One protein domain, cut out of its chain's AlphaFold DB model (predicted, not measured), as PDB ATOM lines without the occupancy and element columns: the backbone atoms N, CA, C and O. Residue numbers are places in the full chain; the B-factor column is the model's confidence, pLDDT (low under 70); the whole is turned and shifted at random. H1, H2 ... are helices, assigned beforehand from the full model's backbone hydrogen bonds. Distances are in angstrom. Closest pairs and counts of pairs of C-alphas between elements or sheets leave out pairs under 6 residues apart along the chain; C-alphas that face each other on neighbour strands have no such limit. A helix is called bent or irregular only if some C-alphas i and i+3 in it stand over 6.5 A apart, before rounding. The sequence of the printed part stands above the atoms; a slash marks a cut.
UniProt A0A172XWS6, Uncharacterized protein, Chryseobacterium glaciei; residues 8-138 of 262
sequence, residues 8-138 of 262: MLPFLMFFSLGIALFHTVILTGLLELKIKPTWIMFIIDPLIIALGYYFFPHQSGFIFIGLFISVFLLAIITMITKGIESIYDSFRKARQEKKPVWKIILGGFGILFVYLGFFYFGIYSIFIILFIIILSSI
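Overview. This is residues 8 to 138 of the 262 residues of an uncharacterized protein of Chryseobacterium glaciei (UniProt A0A172XWS6). One very long helix, H3, makes the long axis; H1 and H2 pack on its first half, and H4a folds back along its last part. H4b then turns off steeply, and residues 130 to 138 stick out free. The printed part has 131 residues with four named helices, H1 to H4 in chain order, and no named strand: all helix. It is loose, with a radius of gyration of the C-alphas of 19.3 A, and elongated, spanning 61 by 32 by 30 A.

Along the chain. Find C-alpha 57 at (4.165, -3.197, 17.724); from there H3, residues 57 to 97, runs 60.3 A to C-alpha 97 at (-10.542, -53.380, 47.837). It has a kink of 30 degrees near residue 68 and is irregular, with C-alphas 58 and 61 7.8 A apart. Look back to H1, residues 8 to 30, 31.7 A, and H2, residues 41 to 55, 20.3 A. H4, residues 101 to 138, was assigned as one helix by its hydrogen bonds but is bent: C-alphas 120 and 123 are 9.3 A apart. Its arms are H4a, residues 101 to 120, 28.6 A, and H4b, residues 123 to 138, 24.2 A, ending at C-alpha 138 at (-5.922, -21.926, 62.153).

Arrangement. Start at the hub, H3: its residues 64 to 78 alone touch H1, closest at the C-alphas of His 23 and Val 71, 5.9 A, the same way at a shallow tilt of 12 degrees. H1, H2 and H3 form an up-and-down bundle, each running against the one before. H1 and H2, a hairpin, touch closest at the C-alphas of Met 13 and Pro 46, 4.5 A. Residues 83 to 94 of H3 alone touch H4a, a hairpin at 14 degrees, closest at the C-alphas of Ser 90 and Ile 104, 6.7 A. H4b is apart from H3. Every O i to N i+4 pair is within hydrogen-bond range in H4a; the counts are 17 of 19 in H1, 10 of 11 in H2, 33 of 37 in H3 and 11 of 12 in H4b.

Size, cuts and confidence. The C-alphas farthest apart, of Tyr 54 and Lys 98, are 61.6 A apart. The printed part has no cut and no long link. Look for low confidence at residue 99, under 70.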
ATOM      1  N   MET A   8       6.579   1.374  28.754       93.38
ATOM      2  CA  MET A   8       5.901   0.211  29.334       93.38
ATOM      3  C   MET A   8       6.691  -1.084  29.143       93.38
ATOM      4  O   MET A   8       6.592  -1.982  29.977       93.38
ATOM      5  N   LEU A   9       7.474  -1.192  28.068       93.50
ATOM      6  CA  LEU A   9       8.217  -2.402  27.717       93.50
ATOM      7  C   LEU A   9       9.074  -2.973  28.869       93.50
ATOM      8  O   LEU A   9       8.856  -4.134  29.218       93.50
ATOM      9  N   PRO A  10       9.990  -2.215  29.512       95.06
ATOM     10  CA  PRO A  10      10.802  -2.762  30.601       95.06
ATOM     11  C   PRO A  10       9.955  -3.180  31.811       95.06
ATOM     12  O   PRO A  10      10.261  -4.177  32.462       95.06
ATOM     13  N   PHE A  11       8.860  -2.464  32.089       95.75
ATOM     14  CA  PHE A  11       7.938  -2.815  33.170       95.75
ATOM     15  C   PHE A  11       7.205  -4.132  32.887       95.75
ATOM     16  O   PHE A  11       7.126  -4.991  33.763       95.75
ATOM     17  N   LEU A  12       6.712  -4.332  31.661       95.06
ATOM     18  CA  LEU A  12       6.011  -5.557  31.275       95.06
ATOM     19  C   LEU A  12       6.949  -6.764  31.178       95.06
ATOM     20  O   LEU A  12       6.555  -7.855  31.578       95.06
ATOM     21  N   MET A  13       8.195  -6.568  30.735       96.19
ATOM     22  CA  MET A  13       9.236  -7.604  30.779       96.19
ATOM     23  C   MET A  13       9.597  -8.010  32.215       96.19
ATOM     24  O   MET A  13       9.855  -9.181  32.483       96.19
ATOM     25  N   PHE A  14       9.607  -7.066  33.159       95.69
ATOM     26  CA  PHE A  14       9.785  -7.396  34.572       95.69
ATOM     27  C   PHE A  14       8.556  -8.123  35.132       95.69
ATOM     28  O   PHE A  14       8.687  -9.145  35.801       95.69
ATOM     29  N   PHE A  15       7.348  -7.646  34.817       94.44
ATOM     30  CA  PHE A  15       6.103  -8.277  35.254       94.44
ATOM     31  C   PHE A  15       5.967  -9.715  34.737       94.44
ATOM     32  O   PHE A  15       5.499 -10.597  35.460       94.44
ATOM     33  N   SER A  16       6.433  -9.994  33.517       96.25
ATOM     34  CA  SER A  16       6.413 -11.347  32.963       96.25
ATOM     35  C   SER A  16       7.324 -12.328  33.685       96.25
ATOM     36  O   SER A  16       7.142 -13.523  33.512       96.25
ATOM     37  N   LEU A  17       8.243 -11.880  34.546       95.62
ATOM     38  CA  LEU A  17       8.951 -12.785  35.457       95.62
ATOM     39  C   LEU A  17       7.991 -13.413  36.481       95.62
ATOM     40  O   LEU A  17       8.159 -14.570  36.858       95.62
ATOM     41  N   GLY A  18       6.955 -12.681  36.903       90.94
ATOM     42  CA  GLY A  18       5.881 -13.230  37.730       90.94
ATOM     43  C   GLY A  18       5.045 -14.258  36.968       90.94
ATOM     44  O   GLY A  18       4.747 -15.322  37.502       90.94
ATOM     45  N   ILE A  19       4.728 -13.980  35.699       94.69
ATOM     46  CA  ILE A  19       4.042 -14.925  34.798       94.69
ATOM     47  C   ILE A  19       4.898 -16.191  34.608       94.69
ATOM     48  O   ILE A  19       4.400 -17.303  34.792       94.69
ATOM     49  N   ALA A  20       6.199 -16.019  34.362       94.88
ATOM     50  CA  ALA A  20       7.168 -17.098  34.202       94.88
ATOM     51  C   ALA A  20       7.252 -18.001  35.433       94.88
ATOM     52  O   ALA A  20       7.336 -19.218  35.289       94.88
ATOM     53  N   LEU A  21       7.173 -17.431  36.641       92.94
ATOM     54  CA  LEU A  21       7.125 -18.209  37.876       92.94
ATOM     55  C   LEU A  21       5.931 -19.168  37.878       92.94
ATOM     56  O   LEU A  21       6.104 -20.352  38.168       92.94
ATOM     57  N   PHE A  22       4.734 -18.693  37.520       92.38
ATOM     58  CA  PHE A  22       3.555 -19.557  37.450       92.38
ATOM     59  C   PHE A  22       3.669 -20.598  36.335       92.38
ATOM     60  O   PHE A  22       3.351 -21.761  36.576       92.38
ATOM     61  N   HIS A  23       4.167 -20.226  35.151       93.00
ATOM     62  CA  HIS A  23       4.436 -21.190  34.085       93.00
ATOM     63  C   HIS A  23       5.403 -22.287  34.540       93.00
ATOM     64  O   HIS A  23       5.108 -23.464  34.353       93.00
ATOM     65  N   THR A  24       6.513 -21.931  35.192       90.62
ATOM     66  CA  THR A  24       7.462 -22.909  35.731       90.62
ATOM     67  C   THR A  24       6.789 -23.813  36.760       90.62
ATOM     68  O   THR A  24       6.872 -25.027  36.617       90.62
ATOM     69  N   VAL A  25       6.078 -23.262  37.752       87.25
ATOM     70  CA  VAL A  25       5.396 -24.061  38.790       87.25
ATOM     71  C   VAL A  25       4.364 -25.017  38.188       87.25
ATOM     72  O   VAL A  25       4.276 -26.165  38.616       87.25
ATOM     73  N   ILE A  26       3.599 -24.584  37.183       87.75
ATOM     74  CA  ILE A  26       2.606 -25.446  36.532       87.75
ATOM     75  C   ILE A  26       3.292 -26.533  35.701       87.75
ATOM     76  O   ILE A  26       2.935 -27.704  35.815       87.75
ATOM     77  N   LEU A  27       4.293 -26.181  34.894       87.25
ATOM     78  CA  LEU A  27       4.953 -27.133  34.004       87.25
ATOM     79  C   LEU A  27       5.768 -28.180  34.773       87.25
ATOM     80  O   LEU A  27       5.677 -29.365  34.462       87.25
ATOM     81  N   THR A  28       6.540 -27.772  35.780       83.94
ATOM     82  CA  THR A  28       7.406 -28.693  36.533       83.94
ATOM     83  C   THR A  28       6.693 -29.326  37.720       83.94
ATOM     84  O   THR A  28       6.911 -30.500  38.001       83.94
ATOM     85  N   GLY A  29       5.830 -28.579  38.410       78.00
ATOM     86  CA  GLY A  29       5.145 -29.050  39.611       78.00
ATOM     87  C   GLY A  29       3.866 -29.829  39.322       78.00
ATOM     88  O   GLY A  29       3.648 -30.877  39.922       78.00
ATOM     89  N   LEU A  30       3.012 -29.336  38.419       79.94
ATOM     90  CA  LEU A  30       1.697 -29.940  38.156       79.94
ATOM     91  C   LEU A  30       1.712 -30.902  36.955       79.94
ATOM     92  O   LEU A  30       1.077 -31.956  37.012       79.94
ATOM     93  N   LEU A  31       2.430 -30.557  35.881       80.44
ATOM     94  CA  LEU A  31       2.584 -31.396  34.683       80.44
ATOM     95  C   LEU A  31       3.796 -32.337  34.749       80.44
ATOM     96  O   LEU A  31       3.953 -33.164  33.854       80.44
ATOM     97  N   GLU A  32       4.637 -32.221  35.784       80.94
ATOM     98  CA  GLU A  32       5.839 -33.049  35.990       80.94
ATOM     99  C   GLU A  32       6.784 -33.076  34.767       80.94
ATOM    100  O   GLU A  32       7.535 -34.030  34.546       80.94
ATOM    101  N   LEU A  33       6.771 -32.017  33.945       81.19
ATOM    102  CA  LEU A  33       7.654 -31.908  32.789       81.19
ATOM    103  C   LEU A  33       9.081 -31.637  33.260       81.19
ATOM    104  O   LEU A  33       9.354 -30.674  33.980       81.19
ATOM    105  N   LYS A  34      10.017 -32.462  32.785       78.31
ATOM    106  CA  LYS A  34      11.456 -32.334  33.052       78.31
ATOM    107  C   LYS A  34      12.082 -31.221  32.214       78.31
ATOM    108  O   LYS A  34      12.852 -31.469  31.288       78.31
ATOM    109  N   ILE A  35      11.698 -29.980  32.499       74.00
ATOM    110  CA  ILE A  35      12.242 -28.804  31.822       74.00
ATOM    111  C   ILE A  35      13.562 -28.421  32.490       74.00
ATOM    112  O   ILE A  35      13.590 -27.915  33.612       74.00
ATOM    113  N   LYS A  36      14.660 -28.647  31.766       80.00
ATOM    114  CA  LYS A  36      16.006 -28.208  32.132       80.00
ATOM    115  C   LYS A  36      16.504 -27.131  31.172       80.00
ATOM    116  O   LYS A  36      16.500 -27.378  29.966       80.00
ATOM    117  N   PRO A  37      17.022 -26.002  31.674       84.31
ATOM    118  CA  PRO A  37      17.004 -25.559  33.071       84.31
ATOM    119  C   PRO A  37      15.609 -25.080  33.515       84.31
ATOM    120  O   PRO A  37      14.852 -24.525  32.723       84.31
ATOM    121  N   THR A  38      15.279 -25.214  34.800       75.31
ATOM    122  CA  THR A  38      13.970 -24.798  35.357       75.31
ATOM    123  C   THR A  38      13.715 -23.290  35.278       75.31
ATOM    124  O   THR A  38      12.565 -22.849  35.305       75.31
ATOM    125  N   TRP A  39      14.770 -22.486  35.128       84.44
ATOM    126  CA  TRP A  39      14.676 -21.036  34.965       84.44
ATOM    127  C   TRP A  39      14.385 -20.587  33.524       84.44
ATOM    128  O   TRP A  39      14.290 -19.388  33.277       84.44
ATOM    129  N   ILE A  40      14.217 -21.505  32.566       91.06
ATOM    130  CA  ILE A  40      14.090 -21.147  31.145       91.06
ATOM    131  C   ILE A  40      12.901 -20.216  30.858       91.06
ATOM    132  O   ILE A  40      13.031 -19.295  30.051       91.06
ATOM    133  N   MET A  41      11.778 -20.369  31.574       91.50
ATOM    134  CA  MET A  41      10.599 -19.507  31.394       91.50
ATOM    135  C   MET A  41      10.883 -18.046  31.768       91.50
ATOM    136  O   MET A  41      10.327 -17.140  31.157       91.50
ATOM    137  N   PHE A  42      11.814 -17.795  32.699       95.06
ATOM    138  CA  PHE A  42      12.221 -16.436  33.079       95.06
ATOM    139  C   PHE A  42      13.012 -15.721  31.982       95.06
ATOM    140  O   PHE A  42      13.182 -14.508  32.055       95.06
ATOM    141  N   ILE A  43      13.485 -16.446  30.967       95.31
ATOM    142  CA  ILE A  43      14.047 -15.854  29.749       95.31
ATOM    143  C   ILE A  43      12.995 -15.815  28.647       95.31
ATOM    144  O   ILE A  43      12.853 -14.791  27.983       95.31
ATOM    145  N   ILE A  44      12.256 -16.911  28.461       94.94
ATOM    146  CA  ILE A  44      11.283 -17.049  27.375       94.94
ATOM    147  C   ILE A  44      10.188 -15.981  27.474       94.94
ATOM    148  O   ILE A  44       9.956 -15.283  26.491       94.94
ATOM    149  N   ASP A  45       9.555 -15.798  28.633       95.44
ATOM    150  CA  ASP A  45       8.390 -14.910  28.739       95.44
ATOM    151  C   ASP A  45       8.754 -13.427  28.497       95.44
ATOM    152  O   ASP A  45       8.103 -12.791  27.659       95.44
ATOM    153  N   PRO A  46       9.822 -12.859  29.105       96.62
ATOM    154  CA  PRO A  46      10.276 -11.511  28.756       96.62
ATOM    155  C   PRO A  46      10.730 -11.384  27.297       96.62
ATOM    156  O   PRO A  46      10.499 -10.347  26.670       96.62
ATOM    157  N   LEU A  47      11.358 -12.425  26.736       96.81
ATOM    158  CA  LEU A  47      11.807 -12.426  25.344       96.81
ATOM    159  C   LEU A  47      10.622 -12.402  24.372       96.81
ATOM    160  O   LEU A  47      10.664 -11.655  23.399       96.81
ATOM    161  N   ILE A  48       9.551 -13.152  24.643       96.56
ATOM    162  CA  ILE A  48       8.322 -13.130  23.834       96.56
ATOM    163  C   ILE A  48       7.723 -11.718  23.809       96.56
ATOM    164  O   ILE A  48       7.302 -11.257  22.749       96.56
ATOM    165  N   ILE A  49       7.730 -11.001  24.937       96.06
ATOM    166  CA  ILE A  49       7.251  -9.611  24.995       96.06
ATOM    167  C   ILE A  49       8.160  -8.680  24.188       96.06
ATOM    168  O   ILE A  49       7.661  -7.866  23.411       96.06
ATOM    169  N   ALA A  50       9.482  -8.812  24.327       96.00
ATOM    170  CA  ALA A  50      10.447  -7.994  23.591       96.00
ATOM    171  C   ALA A  50      10.347  -8.205  22.070       96.00
ATOM    172  O   ALA A  50      10.286  -7.242  21.304       96.00
ATOM    173  N   LEU A  51      10.269  -9.465  21.631       95.75
ATOM    174  CA  LEU A  51      10.069  -9.823  20.227       95.75
ATOM    175  C   LEU A  51       8.696  -9.357  19.732       95.75
ATOM    176  O   LEU A  51       8.592  -8.811  18.638       95.75
ATOM    177  N   GLY A  52       7.653  -9.511  20.549       93.62
ATOM    178  CA  GLY A  52       6.307  -9.041  20.243       93.62
ATOM    179  C   GLY A  52       6.241  -7.532  20.017       93.62
ATOM    180  O   GLY A  52       5.612  -7.083  19.063       93.62
ATOM    181  N   TYR A  53       6.939  -6.751  20.842       94.88
ATOM    182  CA  TYR A  53       7.082  -5.307  20.654       94.88
ATOM    183  C   TYR A  53       7.818  -4.956  19.354       94.88
ATOM    184  O   TYR A  53       7.370  -4.078  18.621       94.88
ATOM    185  N   TYR A  54       8.919  -5.648  19.047       95.06
ATOM    186  CA  TYR A  54       9.750  -5.334  17.882       95.06
ATOM    187  C   TYR A  54       9.099  -5.724  16.547       95.06
ATOM    188  O   TYR A  54       9.100  -4.937  15.603       95.06
ATOM    189  N   PHE A  55       8.538  -6.931  16.457       95.06
ATOM    190  CA  PHE A  55       7.974  -7.461  15.213       95.06
ATOM    191  C   PHE A  55       6.498  -7.095  15.014       95.06
ATOM    192  O   PHE A  55       6.053  -6.962  13.876       95.06
ATOM    193  N   PHE A  56       5.738  -6.920  16.101       92.38
ATOM    194  CA  PHE A  56       4.291  -6.694  16.058       92.38
ATOM    195  C   PHE A  56       3.856  -5.538  16.978       92.38
ATOM    196  O   PHE A  56       3.002  -5.732  17.848       92.38
ATOM    197  N   PRO A  57       4.385  -4.312  16.796       87.44
ATOM    198  CA  PRO A  57       4.165  -3.197  17.724       87.44
ATOM    199  C   PRO A  57       2.676  -2.908  17.971       87.44
ATOM    200  O   PRO A  57       2.256  -2.803  19.125       87.44
ATOM    201  N   HIS A  58       1.859  -2.926  16.913       89.44
ATOM    202  CA  HIS A  58       0.410  -2.684  16.978       89.44
ATOM    203  C   HIS A  58      -0.389  -3.758  17.747       89.44
ATOM    204  O   HIS A  58      -1.519  -3.521  18.175       89.44
ATOM    205  N   GLN A  59       0.180  -4.956  17.920       89.19
ATOM    206  CA  GLN A  59      -0.455  -6.114  18.570       89.19
ATOM    207  C   GLN A  59       0.250  -6.537  19.866       89.19
ATOM    208  O   GLN A  59      -0.221  -7.437  20.561       89.19
ATOM    209  N   SER A  60       1.363  -5.888  20.205       89.38
ATOM    210  CA  SER A  60       2.264  -6.253  21.302       89.38
ATOM    211  C   SER A  60       1.562  -6.396  22.655       89.38
ATOM    212  O   SER A  60       1.871  -7.299  23.432       89.38
ATOM    213  N   GLY A  61       0.542  -5.582  22.921       89.50
ATOM    214  CA  GLY A  61      -0.235  -5.683  24.145       89.50
ATOM    215  C   GLY A  61      -1.101  -6.945  24.235       89.50
ATOM    216  O   GLY A  61      -1.268  -7.502  25.320       89.50
ATOM    217  N   PHE A  62      -1.615  -7.452  23.110       92.44
ATOM    218  CA  PHE A  62      -2.341  -8.727  23.091       92.44
ATOM    219  C   PHE A  62      -1.419  -9.918  23.351       92.44
ATOM    220  O   PHE A  62      -1.860 -10.893  23.949       92.44
ATOM    221  N   ILE A  63      -0.142  -9.827  22.964       92.88
ATOM    222  CA  ILE A  63       0.864 -10.856  23.264       92.88
ATOM    223  C   ILE A  63       1.062 -10.965  24.781       92.88
ATOM    224  O   ILE A  63       1.038 -12.067  25.325       92.88
ATOM    225  N   PHE A  64       1.165  -9.830  25.479       93.25
ATOM    226  CA  PHE A  64       1.234  -9.811  26.943       93.25
ATOM    227  C   PHE A  64      -0.024 -10.407  27.598       93.25
ATOM    228  O   PHE A  64       0.080 -11.257  28.480       93.25
ATOM    229  N   ILE A  65      -1.216 -10.004  27.146       92.31
ATOM    230  CA  ILE A  65      -2.484 -10.549  27.662       92.31
ATOM    231  C   ILE A  65      -2.574 -12.059  27.399       92.31
ATOM    232  O   ILE A  65      -2.997 -12.811  28.274       92.31
ATOM    233  N   GLY A  66      -2.138 -12.519  26.225       93.31
ATOM    234  CA  GLY A  66      -2.086 -13.935  25.867       93.31
ATOM    235  C   GLY A  66      -1.172 -14.742  26.790       93.31
ATOM    236  O   GLY A  66      -1.594 -15.784  27.285       93.31
ATOM    237  N   LEU A  67       0.026 -14.225  27.089       93.38
ATOM    238  CA  LEU A  67       0.952 -14.819  28.064       93.38
ATOM    239  C   LEU A  67       0.359 -14.886  29.475       93.38
ATOM    240  O   LEU A  67       0.588 -15.840  30.210       93.38
ATOM    241  N   PHE A  68      -0.414 -13.880  29.878       91.62
ATOM    242  CA  PHE A  68      -1.088 -13.917  31.171       91.62
ATOM    243  C   PHE A  68      -2.207 -14.971  31.193       91.62
ATOM    244  O   PHE A  68      -2.320 -15.747  32.139       91.62
ATOM    245  N   ILE A  69      -3.017 -15.042  30.132       91.12
ATOM    246  CA  ILE A  69      -4.117 -16.009  30.007       91.12
ATOM    247  C   ILE A  69      -3.594 -17.451  29.929       91.12
ATOM    248  O   ILE A  69      -4.236 -18.355  30.474       91.12
ATOM    249  N   SER A  70      -2.434 -17.693  29.308       93.94
ATOM    250  CA  SER A  70      -1.878 -19.046  29.174       93.94
ATOM    251  C   SER A  70      -1.600 -19.715  30.519       93.94
ATOM    252  O   SER A  70      -1.795 -20.926  30.627       93.94
ATOM    253  N   VAL A  71      -1.260 -18.949  31.563       89.62
ATOM    254  CA  VAL A  71      -1.106 -19.466  32.934       89.62
ATOM    255  C   VAL A  71      -2.392 -20.143  33.408       89.62
ATOM    256  O   VAL A  71      -2.368 -21.275  33.890       89.62
ATOM    257  N   PHE A  72      -3.534 -19.475  33.236       86.19
ATOM    258  CA  PHE A  72      -4.827 -20.004  33.671       86.19
ATOM    259  C   PHE A  72      -5.262 -21.195  32.823       86.19
ATOM    260  O   PHE A  72      -5.757 -22.180  33.368       86.19
ATOM    261  N   LEU A  73      -5.040 -21.140  31.507       88.94
ATOM    262  CA  LEU A  73      -5.359 -22.254  30.615       88.94
ATOM    263  C   LEU A  73      -4.561 -23.508  30.984       88.94
ATOM    264  O   LEU A  73      -5.150 -24.576  31.141       88.94
ATOM    265  N   LEU A  74      -3.247 -23.381  31.195       88.94
ATOM    266  CA  LEU A  74      -2.400 -24.497  31.614       88.94
ATOM    267  C   LEU A  74      -2.818 -25.045  32.983       88.94
ATOM    268  O   LEU A  74      -2.898 -26.263  33.152       88.94
ATOM    269  N   ALA A  75      -3.145 -24.173  33.940       84.38
ATOM    270  CA  ALA A  75      -3.618 -24.591  35.258       84.38
ATOM    271  C   ALA A  75      -4.935 -25.382  35.170       84.38
ATOM    272  O   ALA A  75      -5.050 -26.451  35.769       84.38
ATOM    273  N   ILE A  76      -5.906 -24.896  34.387       83.62
ATOM    274  CA  ILE A  76      -7.207 -25.555  34.194       83.62
ATOM    275  C   ILE A  76      -7.028 -26.909  33.504       83.62
ATOM    276  O   ILE A  76      -7.561 -27.907  33.987       83.62
ATOM    277  N   ILE A  77      -6.264 -26.959  32.409       86.44
ATOM    278  CA  ILE A  77      -5.993 -28.205  31.680       86.44
ATOM    279  C   ILE A  77      -5.379 -29.237  32.626       86.44
ATOM    280  O   ILE A  77      -5.854 -30.368  32.692       86.44
ATOM    281  N   THR A  78      -4.376 -28.834  33.406       84.31
ATOM    282  CA  THR A  78      -3.684 -29.750  34.317       84.31
ATOM    283  C   THR A  78      -4.576 -30.221  35.465       84.31
ATOM    284  O   THR A  78      -4.546 -31.390  35.845       84.31
ATOM    285  N   MET A  79      -5.420 -29.338  36.003       82.12
ATOM    286  CA  MET A  79      -6.389 -29.707  37.034       82.12
ATOM    287  C   MET A  79      -7.398 -30.737  36.510       82.12
ATOM    288  O   MET A  79      -7.722 -31.690  37.218       82.12
ATOM    289  N   ILE A  80      -7.864 -30.583  35.266       81.69
ATOM    290  CA  ILE A  80      -8.788 -31.530  34.631       81.69
ATOM    291  C   ILE A  80      -8.109 -32.887  34.426       81.69
ATOM    292  O   ILE A  80      -8.673 -33.909  34.817       81.69
ATOM    293  N   THR A  81      -6.902 -32.923  33.851       84.06
ATOM    294  CA  THR A  81      -6.206 -34.189  33.569       84.06
ATOM    295  C   THR A  81      -5.884 -34.957  34.850       84.06
ATOM    296  O   THR A  81      -6.253 -36.127  34.959       84.06
ATOM    297  N   LYS A  82      -5.301 -34.296  35.858       83.44
ATOM    298  CA  LYS A  82      -5.012 -34.905  37.169       83.44
ATOM    299  C   LYS A  82      -6.289 -35.285  37.927       83.44
ATOM    300  O   LYS A  82      -6.318 -36.307  38.612       83.44
ATOM    301  N   GLY A  83      -7.365 -34.507  37.794       80.06
ATOM    302  CA  GLY A  83      -8.670 -34.828  38.374       80.06
ATOM    303  C   GLY A  83      -9.268 -36.114  37.795       80.06
ATOM    304  O   GLY A  83      -9.728 -36.975  38.545       80.06
ATOM    305  N   ILE A  84      -9.206 -36.285  36.471       82.88
ATOM    306  CA  ILE A  84      -9.651 -37.511  35.789       82.88
ATOM    307  C   ILE A  84      -8.786 -38.707  36.205       82.88
ATOM    308  O   ILE A  84      -9.329 -39.766  36.525       82.88
ATOM    309  N   GLU A  85      -7.462 -38.539  36.247       83.81
ATOM    310  CA  GLU A  85      -6.521 -39.576  36.690       83.81
ATOM    311  C   GLU A  85      -6.826 -40.033  38.127       83.81
ATOM    312  O   GLU A  85      -6.960 -41.228  38.390       83.81
ATOM    313  N   SER A  86      -7.064 -39.086  39.039       81.25
ATOM    314  CA  SER A  86      -7.451 -39.363  40.428       81.25
ATOM    315  C   SER A  86      -8.757 -40.160  40.536       81.25
ATOM    316  O   SER A  86      -8.861 -41.097  41.340       81.25
ATOM    317  N   ILE A  87      -9.755 -39.828  39.710       79.06
ATOM    318  CA  ILE A  87     -11.024 -40.562  39.649       79.06
ATOM    319  C   ILE A  87     -10.779 -41.989  39.149       79.06
ATOM    320  O   ILE A  87     -11.239 -42.945  39.780       79.06
ATOM    321  N   TYR A  88     -10.024 -42.152  38.060       83.44
ATOM    322  CA  TYR A  88      -9.693 -43.461  37.496       83.44
ATOM    323  C   TYR A  88      -8.963 -44.357  38.508       83.44
ATOM    324  O   TYR A  88      -9.370 -45.503  38.736       83.44
ATOM    325  N   ASP A  89      -7.954 -43.822  39.191       81.94
ATOM    326  CA  ASP A  89      -7.210 -44.538  40.228       81.94
ATOM    327  C   ASP A  89      -8.085 -44.905  41.429       81.94
ATOM    328  O   ASP A  89      -7.968 -46.004  41.982       81.94
ATOM    329  N   SER A  90      -9.012 -44.028  41.813       79.50
ATOM    330  CA  SER A  90      -9.978 -44.308  42.878       79.50
ATOM    331  C   SER A  90     -10.899 -45.475  42.506       79.50
ATOM    332  O   SER A  90     -11.116 -46.370  43.330       79.50
ATOM    333  N   PHE A  91     -11.382 -45.532  41.260       78.88
ATOM    334  CA  PHE A  91     -12.164 -46.664  40.749       78.88
ATOM    335  C   PHE A  91     -11.350 -47.960  40.684       78.88
ATOM    336  O   PHE A  91     -11.850 -49.018  41.078       78.88
ATOM    337  N   ARG A  92     -10.086 -47.893  40.247       82.00
ATOM    338  CA  ARG A  92      -9.173 -49.044  40.228       82.00
ATOM    339  C   ARG A  92      -8.978 -49.620  41.633       82.00
ATOM    340  O   ARG A  92      -9.132 -50.828  41.818       82.00
ATOM    341  N   LYS A  93      -8.714 -48.765  42.626       78.62
ATOM    342  CA  LYS A  93      -8.550 -49.169  44.033       78.62
ATOM    343  C   LYS A  93      -9.838 -49.732  44.628       78.62
ATOM    344  O   LYS A  93      -9.799 -50.762  45.292       78.62
ATOM    345  N   ALA A  94     -11.001 -49.139  44.351       75.88
ATOM    346  CA  ALA A  94     -12.268 -49.681  44.846       75.88
ATOM    347  C   ALA A  94     -12.631 -51.043  44.248       75.88
ATOM    348  O   ALA A  94     -13.215 -51.864  44.955       75.88
ATOM    349  N   ARG A  95     -12.247 -51.318  42.994       73.94
ATOM    350  CA  ARG A  95     -12.380 -52.655  42.396       73.94
ATOM    351  C   ARG A  95     -11.501 -53.689  43.113       73.94
ATOM    352  O   ARG A  95     -11.945 -54.816  43.297       73.94
ATOM    353  N   GLN A  96     -10.291 -53.312  43.533       75.75
ATOM    354  CA  GLN A  96      -9.367 -54.200  44.252       75.75
ATOM    355  C   GLN A  96      -9.768 -54.416  45.721       75.75
ATOM    356  O   GLN A  96      -9.683 -55.530  46.226       75.75
ATOM    357  N   GLU A  97     -10.261 -53.375  46.393       74.19
ATOM    358  CA  GLU A  97     -10.542 -53.380  47.837       74.19
ATOM    359  C   GLU A  97     -12.040 -53.506  48.180       74.19
ATOM    360  O   GLU A  97     -12.429 -53.323  49.332       74.19
ATOM    361  N   LYS A  98     -12.904 -53.775  47.185       74.25
ATOM    362  CA  LYS A  98     -14.381 -53.811  47.303       74.25
ATOM    363  C   LYS A  98     -14.970 -52.602  48.052       74.25
ATOM    364  O   LYS A  98     -15.962 -52.722  48.772       74.25
ATOM    365  N   LYS A  99     -14.369 -51.419  47.898       65.25
ATOM    366  CA  LYS A  99     -14.879 -50.194  48.532       65.25
ATOM    367  C   LYS A  99     -16.231 -49.796  47.919       65.25
ATOM    368  O   LYS A  99     -16.446 -50.003  46.725       65.25
ATOM    369  N   PRO A 100     -17.140 -49.189  48.704       78.62
ATOM    370  CA  PRO A 100     -18.439 -48.761  48.200       78.62
ATOM    371  C   PRO A 100     -18.275 -47.647  47.160       78.62
ATOM    372  O   PRO A 100     -17.764 -46.566  47.460       78.62
ATOM    373  N   VAL A 101     -18.763 -47.907  45.945       76.94
ATOM    374  CA  VAL A 101     -18.654 -47.016  44.776       76.94
ATOM    375  C   VAL A 101     -19.259 -45.629  45.034       76.94
ATOM    376  O   VAL A 101     -18.766 -44.632  44.514       76.94
ATOM    377  N   TRP A 102     -20.266 -45.527  45.910       77.88
ATOM    378  CA  TRP A 102     -20.902 -44.252  46.252       77.88
ATOM    379  C   TRP A 102     -19.940 -43.228  46.877       77.88
ATOM    380  O   TRP A 102     -20.075 -42.038  46.611       77.88
ATOM    381  N   LYS A 103     -18.909 -43.663  47.622       75.81
ATOM    382  CA  LYS A 103     -17.883 -42.745  48.156       75.81
ATOM    383  C   LYS A 103     -17.036 -42.108  47.047       75.81
ATOM    384  O   LYS A 103     -16.619 -40.964  47.193       75.81
ATOM    385  N   ILE A 104     -16.814 -42.820  45.940       76.38
ATOM    386  CA  ILE A 104     -16.094 -42.288  44.771       76.38
ATOM    387  C   ILE A 104     -16.975 -41.295  44.023       76.38
ATOM    388  O   ILE A 104     -16.520 -40.206  43.688       76.38
ATOM    389  N   ILE A 105     -18.245 -41.646  43.810       81.69
ATOM    390  CA  ILE A 105     -19.229 -40.765  43.169       81.69
ATOM    391  C   ILE A 105     -19.360 -39.457  43.962       81.69
ATOM    392  O   ILE A 105     -19.307 -38.380  43.376       81.69
ATOM    393  N   LEU A 106     -19.445 -39.539  45.293       82.50
ATOM    394  CA  LEU A 106     -19.484 -38.373  46.177       82.50
ATOM    395  C   LEU A 106     -18.221 -37.504  46.055       82.50
ATOM    396  O   LEU A 106     -18.325 -36.283  45.974       82.50
ATOM    397  N   GLY A 107     -17.038 -38.123  45.990       77.00
ATOM    398  CA  GLY A 107     -15.780 -37.410  45.748       77.00
ATOM    399  C   GLY A 107     -15.750 -36.704  44.386       77.00
ATOM    400  O   GLY A 107     -15.367 -35.539  44.307       77.00
ATOM    401  N   GLY A 108     -16.230 -37.371  43.331       78.94
ATOM    402  CA  GLY A 108     -16.355 -36.794  41.989       78.94
ATOM    403  C   GLY A 108     -17.313 -35.600  41.942       78.94
ATOM    404  O   GLY A 108     -16.982 -34.573  41.352       78.94
ATOM    405  N   PHE A 109     -18.457 -35.684  42.633       83.88
ATOM    406  CA  PHE A 109     -19.350 -34.538  42.812       83.88
ATOM    407  C   PHE A 109     -18.661 -33.388  43.547       83.88
ATOM    408  O   PHE A 109     -18.822 -32.244  43.141       83.88
ATOM    409  N   GLY A 110     -17.853 -33.670  44.573       82.06
ATOM    410  CA  GLY A 110     -17.062 -32.648  45.262       82.06
ATOM    411  C   GLY A 110     -16.155 -31.861  44.311       82.06
ATOM    412  O   GLY A 110     -16.176 -30.633  44.320       82.06
ATOM    413  N   ILE A 111     -15.423 -32.555  43.433       77.25
ATOM    414  CA  ILE A 111     -14.556 -31.924  42.421       77.25
ATOM    415  C   ILE A 111     -15.384 -31.075  41.444       77.25
ATOM    416  O   ILE A 111     -15.029 -29.932  41.157       77.25
ATOM    417  N   LEU A 112     -16.517 -31.603  40.973       81.75
ATOM    418  CA  LEU A 112     -17.421 -30.882  40.077       81.75
ATOM    419  C   LEU A 112     -17.983 -29.607  40.728       81.75
ATOM    420  O   LEU A 112     -18.029 -28.562  40.085       81.75
ATOM    421  N   PHE A 113     -18.371 -29.669  42.004       82.31
ATOM    422  CA  PHE A 113     -18.857 -28.513  42.761       82.31
ATOM    423  C   PHE A 113     -17.781 -27.443  42.940       82.31
ATOM    424  O   PHE A 113     -18.085 -26.258  42.826       82.31
ATOM    425  N   VAL A 114     -16.526 -27.839  43.169       79.50
ATOM    426  CA  VAL A 114     -15.399 -26.897  43.215       79.50
ATOM    427  C   VAL A 114     -15.220 -26.211  41.860       79.50
ATOM    428  O   VAL A 114     -15.067 -24.993  41.817       79.50
ATOM    429  N   TYR A 115     -15.307 -26.958  40.756       79.19
ATOM    430  CA  TYR A 115     -15.182 -26.397  39.408       79.19
ATOM    431  C   TYR A 115     -16.330 -25.433  39.066       79.19
ATOM    432  O   TYR A 115     -16.094 -24.322  38.593       79.19
ATOM    433  N   LEU A 116     -17.572 -25.822  39.369       83.69
ATOM    434  CA  LEU A 116     -18.755 -24.972  39.207       83.69
ATOM    435  C   LEU A 116     -18.664 -23.710  40.068       83.69
ATOM    436  O   LEU A 116     -18.966 -22.621  39.588       83.69
ATOM    437  N   GLY A 117     -18.206 -23.840  41.315       81.44
ATOM    438  CA  GLY A 117     -17.964 -22.708  42.202       81.44
ATOM    439  C   GLY A 117     -16.903 -21.765  41.642       81.44
ATOM    440  O   GLY A 117     -17.128 -20.561  41.573       81.44
ATOM    441  N   PHE A 118     -15.774 -22.295  41.168       80.88
ATOM    442  CA  PHE A 118     -14.721 -21.494  40.544       80.88
ATOM    443  C   PHE A 118     -15.238 -20.711  39.328       80.88
ATOM    444  O   PHE A 118     -14.984 -19.513  39.219       80.88
ATOM    445  N   PHE A 119     -16.020 -21.354  38.455       80.19
ATOM    446  CA  PHE A 119     -16.599 -20.702  37.279       80.19
ATOM    447  C   PHE A 119     -17.650 -19.643  37.649       80.19
ATOM    448  O   PHE A 119     -17.677 -18.569  37.055       80.19
ATOM    449  N   TYR A 120     -18.485 -19.916  38.654       83.69
ATOM    450  CA  TYR A 120     -19.521 -18.989  39.114       83.69
ATOM    451  C   TYR A 120     -18.939 -17.751  39.815       83.69
ATOM    452  O   TYR A 120     -19.384 -16.632  39.572       83.69
ATOM    453  N   PHE A 121     -17.930 -17.936  40.671       79.50
ATOM    454  CA  PHE A 121     -17.317 -16.846  41.435       79.50
ATOM    455  C   PHE A 121     -16.194 -16.122  40.674       79.50
ATOM    456  O   PHE A 121     -15.782 -15.036  41.088       79.50
ATOM    457  N   GLY A 122     -15.695 -16.681  39.567       81.19
ATOM    458  CA  GLY A 122     -14.682 -16.050  38.720       81.19
ATOM    459  C   GLY A 122     -13.439 -15.645  39.517       81.19
ATOM    460  O   GLY A 122     -12.909 -16.435  40.293       81.19
ATOM    461  N   ILE A 123     -12.990 -14.393  39.383       75.56
ATOM    462  CA  ILE A 123     -11.805 -13.875  40.093       75.56
ATOM    463  C   ILE A 123     -11.942 -13.906  41.627       75.56
ATOM    464  O   ILE A 123     -10.941 -14.022  42.333       75.56
ATOM    465  N   TYR A 124     -13.169 -13.874  42.162       81.62
ATOM    466  CA  TYR A 124     -13.404 -13.918  43.607       81.62
ATOM    467  C   TYR A 124     -13.083 -15.281  44.231       81.62
ATOM    468  O   TYR A 124     -12.841 -15.368  45.435       81.62
ATOM    469  N   SER A 125     -13.010 -16.338  43.417       80.00
ATOM    470  CA  SER A 125     -12.594 -17.672  43.861       80.00
ATOM    471  C   SER A 125     -11.191 -17.680  44.482       80.00
ATOM    472  O   SER A 125     -10.957 -18.427  45.427       80.00
ATOM    473  N   ILE A 126     -10.286 -16.796  44.040       77.38
ATOM    474  CA  ILE A 126      -8.934 -16.663  44.603       77.38
ATOM    475  C   ILE A 126      -9.000 -16.262  46.081       77.38
ATOM    476  O   ILE A 126      -8.312 -16.856  46.912       77.38
ATOM    477  N   PHE A 127      -9.865 -15.307  46.434       79.44
ATOM    478  CA  PHE A 127     -10.045 -14.882  47.825       79.44
ATOM    479  C   PHE A 127     -10.674 -15.984  48.681       79.44
ATOM    480  O   PHE A 127     -10.271 -16.169  49.826       79.44
ATOM    481  N   ILE A 128     -11.611 -16.752  48.118       80.75
ATOM    482  CA  ILE A 128     -12.224 -17.901  48.799       80.75
ATOM    483  C   ILE A 128     -11.171 -18.982  49.076       80.75
ATOM    484  O   ILE A 128     -11.091 -19.481  50.196       80.75
ATOM    485  N   ILE A 129     -10.332 -19.313  48.092       80.19
ATOM    486  CA  ILE A 129      -9.251 -20.297  48.247       80.19
ATOM    487  C   ILE A 129      -8.259 -19.829  49.317       80.19
ATOM    488  O   ILE A 129      -7.929 -20.597  50.219       80.19
ATOM    489  N   LEU A 130      -7.833 -18.564  49.269       78.25
ATOM    490  CA  LEU A 130      -6.929 -17.990  50.268       78.25
ATOM    491  C   LEU A 130      -7.540 -18.048  51.677       78.25
ATOM    492  O   LEU A 130      -6.870 -18.448  52.628       78.25
ATOM    493  N   PHE A 131      -8.826 -17.712  51.808       83.50
ATOM    494  CA  PHE A 131      -9.553 -17.784  53.072       83.50
ATOM    495  C   PHE A 131      -9.638 -19.216  53.611       83.50
ATOM    496  O   PHE A 131      -9.387 -19.433  54.792       83.50
ATOM    497  N   ILE A 132      -9.920 -20.206  52.755       82.56
ATOM    498  CA  ILE A 132      -9.959 -21.624  53.142       82.56
ATOM    499  C   ILE A 132      -8.584 -22.101  53.614       82.56
ATOM    500  O   ILE A 132      -8.509 -22.815  54.615       82.56
ATOM    501  N   ILE A 133      -7.500 -21.707  52.937       79.81
ATOM    502  CA  ILE A 133      -6.130 -22.057  53.340       79.81
ATOM    503  C   ILE A 133      -5.834 -21.487  54.729       79.81
ATOM    504  O   ILE A 133      -5.453 -22.235  55.628       79.81
ATOM    505  N   ILE A 134      -6.082 -20.188  54.930       78.62
ATOM    506  CA  ILE A 134      -5.864 -19.512  56.216       78.62
ATOM    507  C   ILE A 134      -6.703 -20.168  57.318       78.62
ATOM    508  O   ILE A 134      -6.180 -20.506  58.378       78.62
ATOM    509  N   LEU A 135      -7.991 -20.408  57.060       81.69
ATOM    510  CA  LEU A 135      -8.895 -21.028  58.023       81.69
ATOM    511  C   LEU A 135      -8.434 -22.446  58.388       81.69
ATOM    512  O   LEU A 135      -8.395 -22.793  59.564       81.69
ATOM    513  N   SER A 136      -8.015 -23.240  57.400       73.75
ATOM    514  CA  SER A 136      -7.507 -24.602  57.608       73.75
ATOM    515  C   SER A 136      -6.204 -24.634  58.408       73.75
ATOM    516  O   SER A 136      -5.983 -25.570  59.170       73.75
ATOM    517  N   SER A 137      -5.354 -23.612  58.279       72.12
ATOM    518  CA  SER A 137      -4.138 -23.474  59.090       72.12
ATOM    519  C   SER A 137      -4.413 -23.062  60.541       72.12
ATOM    520  O   SER A 137      -3.610 -23.374  61.418       72.12
ATOM    521  N   ILE A 138      -5.529 -22.373  60.805       75.19
ATOM    522  CA  ILE A 138      -5.922 -21.926  62.153       75.19
ATOM    523  C   ILE A 138      -6.757 -22.994  62.877       75.19
ATOM    524  O   ILE A 138      -6.730 -23.070  64.107       75.19
TER     525      ILE A 138